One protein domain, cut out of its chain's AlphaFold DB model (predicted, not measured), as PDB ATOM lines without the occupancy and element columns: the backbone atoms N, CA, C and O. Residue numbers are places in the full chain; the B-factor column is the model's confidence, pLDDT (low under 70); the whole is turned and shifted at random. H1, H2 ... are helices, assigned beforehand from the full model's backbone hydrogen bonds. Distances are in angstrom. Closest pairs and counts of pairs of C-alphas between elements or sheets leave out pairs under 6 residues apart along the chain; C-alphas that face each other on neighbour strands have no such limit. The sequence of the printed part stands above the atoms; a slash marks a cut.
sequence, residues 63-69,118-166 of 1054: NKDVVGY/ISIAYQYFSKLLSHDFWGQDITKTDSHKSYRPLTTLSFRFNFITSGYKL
ATOM      1  N   ASN A  63     107.416 132.424 121.356       87.31
ATOM      2  CA  ASN A  63     108.809 132.517 120.928       87.31
ATOM      3  C   ASN A  63     109.589 133.544 121.762       87.31
ATOM      4  O   ASN A  63     109.450 134.759 121.594       87.31
ATOM      5  N   LYS A  64     110.481 133.053 122.625       84.52
ATOM      6  CA  LYS A  64     111.284 133.874 123.551       84.52
ATOM      7  C   LYS A  64     112.257 134.834 122.844       84.52
ATOM      8  O   LYS A  64     112.653 135.832 123.445       84.52
ATOM      9  N   ASP A  65     112.584 134.612 121.568       87.34
ATOM     10  CA  ASP A  65     113.354 135.569 120.756       87.34
ATOM     11  C   ASP A  65     112.485 136.690 120.142       87.34
ATOM     12  O   ASP A  65     113.021 137.704 119.687       87.34
ATOM     13  N   VAL A  66     111.153 136.546 120.168       88.16
ATOM     14  CA  VAL A  66     110.170 137.522 119.660       88.16
ATOM     15  C   VAL A  66     109.501 138.315 120.786       88.16
ATOM     16  O   VAL A  66     109.541 139.547 120.734       88.16
ATOM     17  N   VAL A  67     108.948 137.664 121.817       84.52
ATOM     18  CA  VAL A  67     108.346 138.359 122.980       84.52
ATOM     19  C   VAL A  67     109.385 138.703 124.043       84.52
ATOM     20  O   VAL A  67     109.518 139.864 124.440       84.52
ATOM     21  N   GLY A  68     110.217 137.736 124.422       76.97
ATOM     22  CA  GLY A  68     111.311 137.930 125.363       76.97
ATOM     23  C   GLY A  68     111.557 136.761 126.314       76.97
ATOM     24  O   GLY A  68     110.701 135.910 126.542       76.97
ATOM     25  N   TYR A  69     112.742 136.771 126.917       66.73
ATOM     26  CA  TYR A  69     113.024 136.115 128.188       66.73
ATOM     27  C   TYR A  69     112.620 137.089 129.304       66.73
ATOM     28  O   TYR A  69     113.269 138.122 129.464       66.73
ATOM     29  N   ILE A 118     121.101 147.789 126.234       47.89
ATOM     30  CA  ILE A 118     122.069 147.518 125.154       47.89
ATOM     31  C   ILE A 118     122.772 146.167 125.348       47.89
ATOM     32  O   ILE A 118     122.845 145.384 124.400       47.89
ATOM     33  N   SER A 119     123.255 145.855 126.558       46.57
ATOM     34  CA  SER A 119     123.884 144.550 126.829       46.57
ATOM     35  C   SER A 119     122.882 143.404 126.677       46.57
ATOM     36  O   SER A 119     123.196 142.398 126.038       46.57
ATOM     37  N   ILE A 120     121.651 143.604 127.159       54.81
ATOM     38  CA  ILE A 120     120.523 142.693 126.942       54.81
ATOM     39  C   ILE A 120     120.280 142.496 125.436       54.81
ATOM     40  O   ILE A 120     120.297 141.362 124.964       54.81
ATOM     41  N   ALA A 121     120.130 143.569 124.648       58.98
ATOM     42  CA  ALA A 121     119.881 143.474 123.204       58.98
ATOM     43  C   ALA A 121     120.980 142.711 122.437       58.98
ATOM     44  O   ALA A 121     120.668 141.937 121.530       58.98
ATOM     45  N   TYR A 122     122.252 142.869 122.818       59.32
ATOM     46  CA  TYR A 122     123.351 142.108 122.213       59.32
ATOM     47  C   TYR A 122     123.273 140.612 122.564       59.32
ATOM     48  O   TYR A 122     123.470 139.753 121.703       59.32
ATOM     49  N   GLN A 123     122.917 140.285 123.811       62.69
ATOM     50  CA  GLN A 123     122.730 138.906 124.267       62.69
ATOM     51  C   GLN A 123     121.527 138.228 123.580       62.69
ATOM     52  O   GLN A 123     121.628 137.063 123.194       62.69
ATOM     53  N   TYR A 124     120.433 138.964 123.336       70.99
ATOM     54  CA  TYR A 124     119.317 138.526 122.482       70.99
ATOM     55  C   TYR A 124     119.767 138.232 121.048       70.99
ATOM     56  O   TYR A 124     119.482 137.161 120.524       70.99
ATOM     57  N   PHE A 125     120.480 139.163 120.403       77.15
ATOM     58  CA  PHE A 125     120.895 138.992 119.007       77.15
ATOM     59  C   PHE A 125     121.858 137.806 118.834       77.15
ATOM     60  O   PHE A 125     121.780 137.082 117.845       77.15
ATOM     61  N   SER A 126     122.709 137.553 119.834       78.06
ATOM     62  CA  SER A 126     123.551 136.355 119.907       78.06
ATOM     63  C   SER A 126     122.717 135.066 119.985       78.06
ATOM     64  O   SER A 126     122.979 134.141 119.221       78.06
ATOM     65  N   LYS A 127     121.688 135.011 120.851       81.15
ATOM     66  CA  LYS A 127     120.779 133.852 120.973       81.15
ATOM     67  C   LYS A 127     119.996 133.575 119.687       81.15
ATOM     68  O   LYS A 127     120.004 132.446 119.203       81.15
ATOM     69  N   LEU A 128     119.415 134.613 119.081       85.51
ATOM     70  CA  LEU A 128     118.634 134.539 117.837       85.51
ATOM     71  C   LEU A 128     119.438 133.981 116.643       85.51
ATOM     72  O   LEU A 128     118.856 133.433 115.711       85.51
ATOM     73  N   LEU A 129     120.774 134.083 116.663       87.01
ATOM     74  CA  LEU A 129     121.661 133.469 115.663       87.01
ATOM     75  C   LEU A 129     122.068 132.017 115.991       87.01
ATOM     76  O   LEU A 129     122.584 131.324 115.115       87.01
ATOM     77  N   SER A 130     121.831 131.545 117.217       85.77
ATOM     78  CA  SER A 130     122.023 130.148 117.646       85.77
ATOM     79  C   SER A 130     120.727 129.327 117.712       85.77
ATOM     80  O   SER A 130     120.780 128.119 117.932       85.77
ATOM     81  N   HIS A 131     119.565 129.951 117.536       86.61
ATOM     82  CA  HIS A 131     118.261 129.289 117.610       86.61
ATOM     83  C   HIS A 131     117.671 129.006 116.218       86.61
ATOM     84  O   HIS A 131     118.094 129.566 115.201       86.61
ATOM     85  N   ASP A 132     116.692 128.104 116.157       87.11
ATOM     86  CA  ASP A 132     115.832 127.937 114.989       87.11
ATOM     87  C   ASP A 132     114.654 128.935 114.986       87.11
ATOM     88  O   ASP A 132     114.452 129.719 115.911       87.11
ATOM     89  N   PHE A 133     113.881 128.927 113.900       88.60
ATOM     90  CA  PHE A 133     112.725 129.803 113.679       88.60
ATOM     91  C   PHE A 133     111.681 129.799 114.815       88.60
ATOM     92  O   PHE A 133     110.992 130.804 114.981       88.60
ATOM     93  N   TRP A 134     111.584 128.720 115.596       86.97
ATOM     94  CA  TRP A 134     110.623 128.557 116.692       86.97
ATOM     95  C   TRP A 134     111.211 128.914 118.073       86.97
ATOM     96  O   TRP A 134     110.527 128.778 119.081       86.97
ATOM     97  N   GLY A 135     112.471 129.367 118.134       84.54
ATOM     98  CA  GLY A 135     113.130 129.805 119.371       84.54
ATOM     99  C   GLY A 135     113.806 128.692 120.187       84.54
ATOM    100  O   GLY A 135     114.179 128.930 121.336       84.54
ATOM    101  N   GLN A 136     113.978 127.486 119.627       81.65
ATOM    102  CA  GLN A 136     114.753 126.403 120.254       81.65
ATOM    103  C   GLN A 136     116.208 126.421 119.763       81.65
ATOM    104  O   GLN A 136     116.476 126.665 118.586       81.65
ATOM    105  N   ASP A 137     117.158 126.123 120.653       81.85
ATOM    106  CA  ASP A 137     118.590 126.012 120.333       81.85
ATOM    107  C   ASP A 137     118.836 125.002 119.197       81.85
ATOM    108  O   ASP A 137     118.503 123.817 119.307       81.85
ATOM    109  N   ILE A 138     119.451 125.474 118.106       80.94
ATOM    110  CA  ILE A 138     119.599 124.717 116.860       80.94
ATOM    111  C   ILE A 138     120.571 123.534 116.974       80.94
ATOM    112  O   ILE A 138     120.624 122.686 116.078       80.94
ATOM    113  N   THR A 139     121.323 123.430 118.072       78.44
ATOM    114  CA  THR A 139     122.189 122.281 118.364       78.44
ATOM    115  C   THR A 139     121.400 121.084 118.907       78.44
ATOM    116  O   THR A 139     121.704 119.948 118.533       78.44
ATOM    117  N   LYS A 140     120.336 121.309 119.694       73.28
ATOM    118  CA  LYS A 140     119.553 120.250 120.361       73.28
ATOM    119  C   LYS A 140     118.864 119.304 119.369       73.28
ATOM    120  O   LYS A 140     118.521 119.693 118.253       73.28
ATOM    121  N   THR A 141     118.649 118.045 119.755       66.82
ATOM    122  CA  THR A 141     118.108 116.995 118.860       66.82
ATOM    123  C   THR A 141     116.606 117.109 118.582       66.82
ATOM    124  O   THR A 141     116.116 116.482 117.647       66.82
ATOM    125  N   ASP A 142     115.877 117.890 119.376       64.17
ATOM    126  CA  ASP A 142     114.453 118.210 119.220       64.17
ATOM    127  C   ASP A 142     114.191 119.443 118.334       64.17
ATOM    128  O   ASP A 142     113.088 119.585 117.813       64.17
ATOM    129  N   SER A 143     115.193 120.307 118.118       72.41
ATOM    130  CA  SER A 143     115.084 121.460 117.216       72.41
ATOM    131  C   SER A 143     114.696 121.043 115.792       72.41
ATOM    132  O   SER A 143     115.234 120.093 115.213       72.41
ATOM    133  N   HIS A 144     113.816 121.838 115.183       71.99
ATOM    134  CA  HIS A 144     113.335 121.676 113.810       71.99
ATOM    135  C   HIS A 144     114.389 122.089 112.754       71.99
ATOM    136  O   HIS A 144     114.172 121.941 111.552       71.99
ATOM    137  N   LYS A 145     115.550 122.620 113.179       78.77
ATOM    138  CA  LYS A 145     116.696 123.040 112.338       78.77
ATOM    139  C   LYS A 145     116.385 124.112 111.273       78.77
ATOM    140  O   LYS A 145     117.231 124.428 110.431       78.77
ATOM    141  N   SER A 146     115.194 124.709 111.293       83.45
ATOM    142  CA  SER A 146     114.766 125.746 110.348       83.45
ATOM    143  C   SER A 146     115.377 127.107 110.686       83.45
ATOM    144  O   SER A 146     114.759 127.925 111.358       83.45
ATOM    145  N   TYR A 147     116.592 127.362 110.207       86.88
ATOM    146  CA  TYR A 147     117.302 128.628 110.417       86.88
ATOM    147  C   TYR A 147     116.769 129.761 109.515       86.88
ATOM    148  O   TYR A 147     116.971 129.721 108.297       86.88
ATOM    149  N   ARG A 148     116.087 130.758 110.107       92.16
ATOM    150  CA  ARG A 148     115.463 131.918 109.421       92.16
ATOM    151  C   ARG A 148     115.559 133.231 110.237       92.16
ATOM    152  O   ARG A 148     114.540 133.888 110.473       92.16
ATOM    153  N   PRO A 149     116.759 133.635 110.695       93.13
ATOM    154  CA  PRO A 149     116.921 134.702 111.690       93.13
ATOM    155  C   PRO A 149     116.360 136.058 111.243       93.13
ATOM    156  O   PRO A 149     115.886 136.824 112.078       93.13
ATOM    157  N   LEU A 150     116.363 136.372 109.939       94.89
ATOM    158  CA  LEU A 150     115.860 137.662 109.449       94.89
ATOM    159  C   LEU A 150     114.328 137.768 109.549       94.89
ATOM    160  O   LEU A 150     113.802 138.862 109.744       94.89
ATOM    161  N   THR A 151     113.609 136.643 109.485       96.47
ATOM    162  CA  THR A 151     112.158 136.623 109.708       96.47
ATOM    163  C   THR A 151     111.829 136.737 111.193       96.47
ATOM    164  O   THR A 151     111.014 137.586 111.548       96.47
ATOM    165  N   THR A 152     112.514 135.999 112.074       94.46
ATOM    166  CA  THR A 152     112.348 136.130 113.536       94.46
ATOM    167  C   THR A 152     112.665 137.554 114.010       94.46
ATOM    168  O   THR A 152     111.887 138.155 114.749       94.46
ATOM    169  N   LEU A 153     113.734 138.168 113.480       93.97
ATOM    170  CA  LEU A 153     114.070 139.575 113.725       93.97
ATOM    171  C   LEU A 153     112.956 140.533 113.265       93.97
ATOM    172  O   LEU A 153     112.698 141.534 113.929       93.97
ATOM    173  N   SER A 154     112.264 140.229 112.162       96.02
ATOM    174  CA  SER A 154     111.138 141.041 111.682       96.02
ATOM    175  C   SER A 154     109.891 140.935 112.569       96.02
ATOM    176  O   SER A 154     109.164 141.919 112.694       96.02
ATOM    177  N   PHE A 155     109.652 139.789 113.217       95.34
ATOM    178  CA  PHE A 155     108.604 139.652 114.235       95.34
ATOM    179  C   PHE A 155     108.983 140.415 115.509       95.34
ATOM    180  O   PHE A 155     108.176 141.191 116.015       95.34
ATOM    181  N   ARG A 156     110.237 140.290 115.972       92.04
ATOM    182  CA  ARG A 156     110.766 141.056 117.116       92.04
ATOM    183  C   ARG A 156     110.670 142.567 116.886       92.04
ATOM    184  O   ARG A 156     110.271 143.293 117.791       92.04
ATOM    185  N   PHE A 157     110.990 143.042 115.681       93.02
ATOM    186  CA  PHE A 157     110.830 144.450 115.309       93.02
ATOM    187  C   PHE A 157     109.359 144.885 115.337       93.02
ATOM    188  O   PHE A 157     109.053 145.906 115.943       93.02
ATOM    189  N   ASN A 158     108.453 144.087 114.758       94.51
ATOM    190  CA  ASN A 158     107.012 144.354 114.760       94.51
ATOM    191  C   ASN A 158     106.454 144.462 116.189       94.51
ATOM    192  O   ASN A 158     105.734 145.409 116.481       94.51
ATOM    193  N   PHE A 159     106.830 143.543 117.082       90.94
ATOM    194  CA  PHE A 159     106.442 143.557 118.496       90.94
ATOM    195  C   PHE A 159     106.923 144.827 119.219       90.94
ATOM    196  O   PHE A 159     106.167 145.446 119.966       90.94
ATOM    197  N   ILE A 160     108.157 145.270 118.950       88.60
ATOM    198  CA  ILE A 160     108.697 146.527 119.494       88.60
ATOM    199  C   ILE A 160     107.931 147.741 118.939       88.60
ATOM    200  O   ILE A 160     107.579 148.634 119.707       88.60
ATOM    201  N   THR A 161     107.627 147.784 117.634       90.09
ATOM    202  CA  THR A 161     106.861 148.896 117.039       90.09
ATOM    203  C   THR A 161     105.404 148.940 117.493       90.09
ATOM    204  O   THR A 161     104.854 150.030 117.611       90.09
ATOM    205  N   SER A 162     104.806 147.793 117.827       89.01
ATOM    206  CA  SER A 162     103.470 147.687 118.436       89.01
ATOM    207  C   SER A 162     103.487 147.944 119.956       89.01
ATOM    208  O   SER A 162     102.559 147.574 120.672       89.01
ATOM    209  N   GLY A 163     104.547 148.575 120.478       84.75
ATOM    210  CA  GLY A 163     104.643 149.006 121.874       84.75
ATOM    211  C   GLY A 163     104.814 147.865 122.877       84.75
ATOM    212  O   GLY A 163     104.317 147.974 123.994       84.75
ATOM    213  N   TYR A 164     105.489 146.778 122.483       84.79
ATOM    214  CA  TYR A 164     105.630 145.534 123.256       84.79
ATOM    215  C   TYR A 164     104.295 144.821 123.543       84.79
ATOM    216  O   TYR A 164     104.175 144.082 124.520       84.79
ATOM    217  N   LYS A 165     103.288 145.015 122.680       84.36
ATOM    218  CA  LYS A 165     102.007 144.299 122.725       84.36
ATOM    219  C   LYS A 165     101.927 143.251 121.614       84.36
ATOM    220  O   LYS A 165     102.360 143.491 120.487       84.36
ATOM    221  N   LEU A 166     101.340 142.098 121.936       87.23
ATOM    222  CA  LEU A 166     100.948 141.072 120.967       87.23
ATOM    223  C   LEU A 166      99.627 141.479 120.301       87.23
ATOM    224  O   LEU A 166      98.561 140.977 120.635       87.23
TER     225      LEU A 166
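This is residues 63 to 69 and 118 to 166 of the 1054 residues of a protein of Dictyostelium discoideum (UniProt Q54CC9). Two helices make a V, H1 touching H2 near its end with residues 128 to 129, and a long looped link, residues 131 to 148, reaches out past the point of the V. The free arm of the V is the first part of H1, residues 118 to 123, which stands free, and residues 63 to 69 are a separate short piece with no named element, cut off from H1 by the unprinted residues 70 to 117. The printed part has 56 residues with two named helices, H1 then H2, and no named strand; the class is all helix, with 26 residues in named elements, under half. It is compact, radius of gyration of the C-alphas 11.2 A, and only just elongated, 35 by 23 by 18 A.

Residues 63 to 69 precede the cut. H1, residues 118 to 130, is 18.9 A long from C-alpha 118 at (122.069, 147.518, 125.154). H2, residues 149 to 161, is 18.2 A long and ends with C-alpha 161 at (106.861, 148.896, 117.039).

H1 and H2 form a helical hairpin. They touch through residues 128 to 129 of H1 and 149 to 153 of H2 alone; the closest C-alphas, of Leu 129 and Pro 149, are 6.3 A apart. They run opposite ways at a tilt of 35.2 degrees, only just steep. In H1 and H2 every O i to N i+4 pair is within hydrogen-bond range.

The C-alphas farthest apart, of Thr 141 and Gly 163, are 34.9 A apart. Residues 70 to 117 are not printed; C-alphas 69 and 118 are 14.9 A apart across the cut. The link from H1 to H2 is long. Confidence is under 70 at residues 69, 118 to 123 and 141 to 142.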